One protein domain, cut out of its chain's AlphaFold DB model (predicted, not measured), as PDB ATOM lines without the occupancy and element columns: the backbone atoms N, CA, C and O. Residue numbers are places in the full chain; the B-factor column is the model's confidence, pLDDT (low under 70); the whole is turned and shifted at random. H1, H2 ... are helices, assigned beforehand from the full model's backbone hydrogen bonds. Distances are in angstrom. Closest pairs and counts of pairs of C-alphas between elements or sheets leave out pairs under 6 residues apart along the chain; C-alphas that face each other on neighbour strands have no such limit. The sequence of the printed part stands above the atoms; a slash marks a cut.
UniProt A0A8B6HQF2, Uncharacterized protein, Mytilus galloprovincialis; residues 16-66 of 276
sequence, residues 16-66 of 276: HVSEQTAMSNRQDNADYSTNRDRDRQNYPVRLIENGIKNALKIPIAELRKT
ATOM      1  N   HIS A  16     -11.792 -29.299  63.589       48.97
ATOM      2  CA  HIS A  16     -10.714 -30.204  63.169       48.97
ATOM      3  C   HIS A  16     -11.088 -31.694  63.262       48.97
ATOM      4  O   HIS A  16     -10.668 -32.481  62.417       48.97
ATOM      5  N   VAL A  17     -11.922 -32.079  64.235       51.47
ATOM      6  CA  VAL A  17     -12.387 -33.470  64.394       51.47
ATOM      7  C   VAL A  17     -13.452 -33.822  63.347       51.47
ATOM      8  O   VAL A  17     -13.456 -34.931  62.807       51.47
ATOM      9  N   SER A  18     -14.314 -32.862  62.984       55.97
ATOM     10  CA  SER A  18     -15.310 -33.065  61.924       55.97
ATOM     11  C   SER A  18     -14.692 -33.188  60.528       55.97
ATOM     12  O   SER A  18     -15.190 -33.958  59.711       55.97
ATOM     13  N   GLU A  19     -13.583 -32.492  60.256       53.03
ATOM     14  CA  GLU A  19     -12.905 -32.564  58.956       53.03
ATOM     15  C   GLU A  19     -12.137 -33.879  58.772       53.03
ATOM     16  O   GLU A  19     -12.238 -34.493  57.713       53.03
ATOM     17  N   GLN A  20     -11.452 -34.378  59.807       53.84
ATOM     18  CA  GLN A  20     -10.767 -35.680  59.740       53.84
ATOM     19  C   GLN A  20     -11.751 -36.848  59.563       53.84
ATOM     20  O   GLN A  20     -11.512 -37.742  58.751       53.84
ATOM     21  N   THR A  21     -12.903 -36.802  60.238       55.16
ATOM     22  CA  THR A  21     -13.956 -37.826  60.105       55.16
ATOM     23  C   THR A  21     -14.638 -37.769  58.728       55.16
ATOM     24  O   THR A  21     -14.954 -38.800  58.136       55.16
ATOM     25  N   ALA A  22     -14.814 -36.568  58.163       53.72
ATOM     26  CA  ALA A  22     -15.375 -36.391  56.822       53.72
ATOM     27  C   ALA A  22     -14.425 -36.836  55.694       53.72
ATOM     28  O   ALA A  22     -14.900 -37.205  54.619       53.72
ATOM     29  N   MET A  23     -13.104 -36.816  55.914       49.91
ATOM     30  CA  MET A  23     -12.136 -37.358  54.953       49.91
ATOM     31  C   MET A  23     -12.096 -38.890  54.992       49.91
ATOM     32  O   MET A  23     -12.185 -39.498  53.929       49.91
ATOM     33  N   SER A  24     -12.104 -39.517  56.176       52.50
ATOM     34  CA  SER A  24     -12.139 -40.989  56.296       52.50
ATOM     35  C   SER A  24     -13.361 -41.603  55.598       52.50
ATOM     36  O   SER A  24     -13.225 -42.504  54.779       52.50
ATOM     37  N   ASN A  25     -14.551 -41.023  55.797       51.88
ATOM     38  CA  ASN A  25     -15.793 -41.523  55.187       51.88
ATOM     39  C   ASN A  25     -15.890 -41.303  53.660       51.88
ATOM     40  O   ASN A  25     -16.782 -41.858  53.010       51.88
ATOM     41  N   ARG A  26     -15.016 -40.475  53.066       50.56
ATOM     42  CA  ARG A  26     -14.945 -40.285  51.605       50.56
ATOM     43  C   ARG A  26     -14.063 -41.327  50.927       50.56
ATOM     44  O   ARG A  26     -14.385 -41.709  49.805       50.56
ATOM     45  N   GLN A  27     -12.999 -41.783  51.586       51.34
ATOM     46  CA  GLN A  27     -12.170 -42.877  51.080       51.34
ATOM     47  C   GLN A  27     -12.974 -44.182  51.006       51.34
ATOM     48  O   GLN A  27     -13.007 -44.817  49.954       51.34
ATOM     49  N   ASP A  28     -13.717 -44.510  52.065       50.84
ATOM     50  CA  ASP A  28     -14.405 -45.801  52.161       50.84
ATOM     51  C   ASP A  28     -15.548 -45.951  51.143       50.84
ATOM     52  O   ASP A  28     -15.816 -47.049  50.673       50.84
ATOM     53  N   ASN A  29     -16.200 -44.861  50.720       51.34
ATOM     54  CA  ASN A  29     -17.310 -44.922  49.758       51.34
ATOM     55  C   ASN A  29     -16.877 -45.013  48.280       51.34
ATOM     56  O   ASN A  29     -17.678 -45.425  47.436       51.34
ATOM     57  N   ALA A  30     -15.637 -44.646  47.940       51.25
ATOM     58  CA  ALA A  30     -15.140 -44.699  46.560       51.25
ATOM     59  C   ALA A  30     -14.768 -46.130  46.116       51.25
ATOM     60  O   ALA A  30     -14.933 -46.481  44.941       51.25
ATOM     61  N   ASP A  31     -14.345 -46.973  47.059       51.03
ATOM     62  CA  ASP A  31     -13.918 -48.353  46.797       51.03
ATOM     63  C   ASP A  31     -15.087 -49.318  46.520       51.03
ATOM     64  O   ASP A  31     -14.934 -50.296  45.785       51.03
ATOM     65  N   TYR A  32     -16.299 -49.034  47.011       50.50
ATOM     66  CA  TYR A  32     -17.460 -49.921  46.807       50.50
ATOM     67  C   TYR A  32     -18.222 -49.692  45.491       50.50
ATOM     68  O   TYR A  32     -19.042 -50.527  45.094       50.50
ATOM     69  N   SER A  33     -18.006 -48.567  44.799       53.78
ATOM     70  CA  SER A  33     -18.653 -48.312  43.500       53.78
ATOM     71  C   SER A  33     -17.821 -48.845  42.336       53.78
ATOM     72  O   SER A  33     -18.365 -49.438  41.411       53.78
ATOM     73  N   THR A  34     -16.503 -48.670  42.397       58.34
ATOM     74  CA  THR A  34     -15.574 -49.014  41.312       58.34
ATOM     75  C   THR A  34     -15.387 -50.522  41.146       58.34
ATOM     76  O   THR A  34     -15.262 -50.999  40.019       58.34
ATOM     77  N   ASN A  35     -15.438 -51.292  42.238       59.31
ATOM     78  CA  ASN A  35     -15.364 -52.755  42.179       59.31
ATOM     79  C   ASN A  35     -16.635 -53.381  41.579       59.31
ATOM     80  O   ASN A  35     -16.542 -54.269  40.734       59.31
ATOM     81  N   ARG A  36     -17.822 -52.833  41.885       60.06
ATOM     82  CA  ARG A  36     -19.100 -53.335  41.341       60.06
ATOM     83  C   ARG A  36     -19.185 -53.270  39.817       60.06
ATOM     84  O   ARG A  36     -19.758 -54.169  39.207       60.06
ATOM     85  N   ASP A  37     -18.634 -52.231  39.197       61.66
ATOM     86  CA  ASP A  37     -18.674 -52.091  37.737       61.66
ATOM     87  C   ASP A  37     -17.672 -53.017  37.027       61.66
ATOM     88  O   ASP A  37     -17.953 -53.485  35.921       61.66
ATOM     89  N   ARG A  38     -16.545 -53.349  37.677       63.06
ATOM     90  CA  ARG A  38     -15.578 -54.347  37.179       63.06
ATOM     91  C   ARG A  38     -16.190 -55.745  37.173       63.06
ATOM     92  O   ARG A  38     -16.090 -56.438  36.160       63.06
ATOM     93  N   ASP A  39     -16.877 -56.103  38.254       65.62
ATOM     94  CA  ASP A  39     -17.484 -57.426  38.433       65.62
ATOM     95  C   ASP A  39     -18.689 -57.642  37.503       65.62
ATOM     96  O   ASP A  39     -18.910 -58.742  37.002       65.62
ATOM     97  N   ARG A  40     -19.443 -56.580  37.189       73.56
ATOM     98  CA  ARG A  40     -20.598 -56.640  36.271       73.56
ATOM     99  C   ARG A  40     -20.221 -56.813  34.804       73.56
ATOM    100  O   ARG A  40     -20.983 -57.411  34.052       73.56
ATOM    101  N   GLN A  41     -19.090 -56.250  34.380       79.75
ATOM    102  CA  GLN A  41     -18.669 -56.253  32.972       79.75
ATOM    103  C   GLN A  41     -17.674 -57.376  32.651       79.75
ATOM    104  O   GLN A  41     -17.288 -57.537  31.496       79.75
ATOM    105  N   ASN A  42     -17.291 -58.165  33.662       80.75
ATOM    106  CA  ASN A  42     -16.417 -59.332  33.552       80.75
ATOM    107  C   ASN A  42     -15.125 -59.040  32.766       80.75
ATOM    108  O   ASN A  42     -14.662 -59.834  31.942       80.75
ATOM    109  N   TYR A  43     -14.557 -57.850  32.983       81.56
ATOM    110  CA  TYR A  43     -13.314 -57.462  32.330       81.56
ATOM    111  C   TYR A  43     -12.154 -58.319  32.851       81.56
ATOM    112  O   TYR A  43     -12.024 -58.498  34.064       81.56
ATOM    113  N   PRO A  44     -11.241 -58.786  31.978       87.62
ATOM    114  CA  PRO A  44     -10.080 -59.546  32.420       87.62
ATOM    115  C   PRO A  44      -9.241 -58.730  33.406       87.62
ATOM    116  O   PRO A  44      -8.753 -57.652  33.061       87.62
ATOM    117  N   VAL A  45      -9.011 -59.261  34.610       84.38
ATOM    118  CA  VAL A  45      -8.269 -58.562  35.678       84.38
ATOM    119  C   VAL A  45      -6.899 -58.085  35.183       84.38
ATOM    120  O   VAL A  45      -6.550 -56.920  35.358       84.38
ATOM    121  N   ARG A  46      -6.196 -58.938  34.423       88.38
ATOM    122  CA  ARG A  46      -4.906 -58.620  33.788       88.38
ATOM    123  C   ARG A  46      -4.963 -57.409  32.856       88.38
ATOM    124  O   ARG A  46      -4.000 -56.653  32.781       88.38
ATOM    125  N   LEU A  47      -6.062 -57.214  32.122       87.19
ATOM    126  CA  LEU A  47      -6.222 -56.065  31.226       87.19
ATOM    127  C   LEU A  47      -6.327 -54.769  32.033       87.19
ATOM    128  O   LEU A  47      -5.712 -53.767  31.674       87.19
ATOM    129  N   ILE A  48      -7.065 -54.813  33.140       85.75
ATOM    130  CA  ILE A  48      -7.275 -53.661  34.016       85.75
ATOM    131  C   ILE A  48      -5.979 -53.306  34.745       85.75
ATOM    132  O   ILE A  48      -5.571 -52.150  34.738       85.75
ATOM    133  N   GLU A  49      -5.290 -54.299  35.309       92.69
ATOM    134  CA  GLU A  49      -3.985 -54.120  35.952       92.69
ATOM    135  C   GLU A  49      -2.952 -53.552  34.981       92.69
ATOM    136  O   GLU A  49      -2.251 -52.599  35.313       92.69
ATOM    137  N   ASN A  50      -2.892 -54.078  33.754       94.12
ATOM    138  CA  ASN A  50      -2.018 -53.543  32.713       94.12
ATOM    139  C   ASN A  50      -2.395 -52.107  32.339       94.12
ATOM    140  O   ASN A  50      -1.507 -51.279  32.143       94.12
ATOM    141  N   GLY A  51      -3.692 -51.801  32.261       90.88
ATOM    142  CA  GLY A  51      -4.200 -50.453  32.017       90.88
ATOM    143  C   GLY A  51      -3.757 -49.471  33.099       90.88
ATOM    144  O   GLY A  51      -3.147 -48.451  32.783       90.88
ATOM    145  N   ILE A  52      -3.973 -49.818  34.370       90.38
ATOM    146  CA  ILE A  52      -3.560 -49.013  35.528       90.38
ATOM    147  C   ILE A  52      -2.036 -48.861  35.551       90.38
ATOM    148  O   ILE A  52      -1.525 -47.747  35.641       90.38
ATOM    149  N   LYS A  53      -1.294 -49.960  35.389       94.69
ATOM    150  CA  LYS A  53       0.173 -49.957  35.355       94.69
ATOM    151  C   LYS A  53       0.708 -49.062  34.245       94.69
ATOM    152  O   LYS A  53       1.669 -48.338  34.469       94.69
ATOM    153  N   ASN A  54       0.110 -49.094  33.056       91.88
ATOM    154  CA  ASN A  54       0.517 -48.239  31.944       91.88
ATOM    155  C   ASN A  54       0.152 -46.771  32.175       91.88
ATOM    156  O   ASN A  54       0.953 -45.904  31.840       91.88
ATOM    157  N   ALA A  55      -1.004 -46.491  32.776       88.75
ATOM    158  CA  ALA A  55      -1.412 -45.133  33.123       88.75
ATOM    159  C   ALA A  55      -0.488 -44.505  34.179       88.75
ATOM    160  O   ALA A  55      -0.147 -43.332  34.073       88.75
ATOM    161  N   LEU A  56      -0.023 -45.295  35.151       92.56
ATOM    162  CA  LEU A  56       0.904 -44.842  36.193       92.56
ATOM    163  C   LEU A  56       2.337 -44.604  35.694       92.56
ATOM    164  O   LEU A  56       3.105 -43.935  36.381       92.56
ATOM    165  N   LYS A  57       2.718 -45.119  34.514       94.69
ATOM    166  CA  LYS A  57       4.064 -44.901  33.949       94.69
ATOM    167  C   LYS A  57       4.344 -43.437  33.620       94.69
ATOM    168  O   LYS A  57       5.506 -43.050  33.618       94.69
ATOM    169  N   ILE A  58       3.312 -42.653  33.310       89.81
ATOM    170  CA  ILE A  58       3.463 -41.248  32.932       89.81
ATOM    171  C   ILE A  58       2.927 -40.391  34.087       89.81
ATOM    172  O   ILE A  58       1.725 -40.430  34.362       89.81
ATOM    173  N   PRO A  59       3.780 -39.621  34.788       92.69
ATOM    174  CA  PRO A  59       3.337 -38.814  35.913       92.69
ATOM    175  C   PRO A  59       2.361 -37.727  35.457       92.69
ATOM    176  O   PRO A  59       2.506 -37.120  34.394       92.69
ATOM    177  N   ILE A  60       1.384 -37.411  36.309       89.25
ATOM    178  CA  ILE A  60       0.332 -36.436  35.986       89.25
ATOM    179  C   ILE A  60       0.892 -35.045  35.649       89.25
ATOM    180  O   ILE A  60       0.308 -34.314  34.852       89.25
ATOM    181  N   ALA A  61       2.042 -34.693  36.231       91.19
ATOM    182  CA  ALA A  61       2.747 -33.453  35.945       91.19
ATOM    183  C   ALA A  61       3.237 -33.394  34.493       91.19
ATOM    184  O   ALA A  61       3.193 -32.328  33.895       91.19
ATOM    185  N   GLU A  62       3.658 -34.521  33.910       89.62
ATOM    186  CA  GLU A  62       4.083 -34.612  32.511       89.62
ATOM    187  C   GLU A  62       2.891 -34.528  31.552       89.62
ATOM    188  O   GLU A  62       2.954 -33.780  30.582       89.62
ATOM    189  N   LEU A  63       1.773 -35.191  31.870       85.12
ATOM    190  CA  LEU A  63       0.538 -35.123  31.072       85.12
ATOM    191  C   LEU A  63      -0.063 -33.712  31.006       85.12
ATOM    192  O   LEU A  63      -0.754 -33.375  30.048       85.12
ATOM    193  N   ARG A  64       0.179 -32.896  32.035       88.75
ATOM    194  CA  ARG A  64      -0.307 -31.513  32.123       88.75
ATOM    195  C   ARG A  64       0.630 -30.493  31.479       88.75
ATOM    196  O   ARG A  64       0.247 -29.329  31.382       88.75
ATOM    197  N   LYS A  65       1.835 -30.885  31.045       89.38
ATOM    198  CA  LYS A  65       2.732 -29.972  30.328       89.38
ATOM    199  C   LYS A  65       2.099 -29.596  28.993       89.38
ATOM    200  O   LYS A  65       1.761 -30.456  28.182       89.38
ATOM    201  N   THR A  66       1.958 -28.299  28.748       83.81
ATOM    202  CA  THR A  66       1.576 -27.796  27.431       83.81
ATOM    203  C   THR A  66       2.738 -28.028  26.473       83.81
ATOM    204  O   THR A  66       3.792 -27.418  26.619       83.81
TER     205      THR A  66
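This is residues 16 to 66 of the 276 residues of an uncharacterized protein of Mytilus galloprovincialis (UniProt A0A8B6HQF2). This is an open V with nothing packed between its arms: the long helix H1 makes one arm, and H2, followed by the small helix H3, makes the other. The arms are joined at the corner by residues 42 to 44, and no helix touches another. The printed part has 51 residues, with three named helices in the order H1, H2, H3 and no named strand; the class is all helix. The whole is extended, with a radius of gyration of the C-alphas of 15.9 A, and flat, spanning 40 by 37 by 14 A.

Start with the longest helix, H1, residues 16 to 41. After it a tight link of three residues leads to H2, residues 45 to 56, and H1 and H2 are apart. A second tight link of three residues leads on to H3, residues 60 to 63, which is apart from both H1 and H2. Look at the backbone O and N atoms: in H2 every O i to N i+4 pair is within hydrogen-bond range, in H1 11 of 22 are, and H3 is too short for such a pair.

Find C-alpha 16 at (-10.714, -30.204, 63.169); from there H1 runs 40.7 A to C-alpha 41 at (-18.669, -56.253, 32.972). H2 covers 16.5 A from Val 45 to Leu 56. H3 covers 5.1 A from Ile 60 and ends at C-alpha 63, at (0.538, -35.123, 31.072).

The two C-alphas farthest apart, those of His 16 and Pro 44, are 42.5 A apart. Residues 16 to 37, 39 to 47 and 49 to 66 stand free. The printed part has no cut and no long link. Read the B-factor column for the model's confidence: the mean pLDDT of the printed part is 72.2, and residues 16 to 39 are under 70.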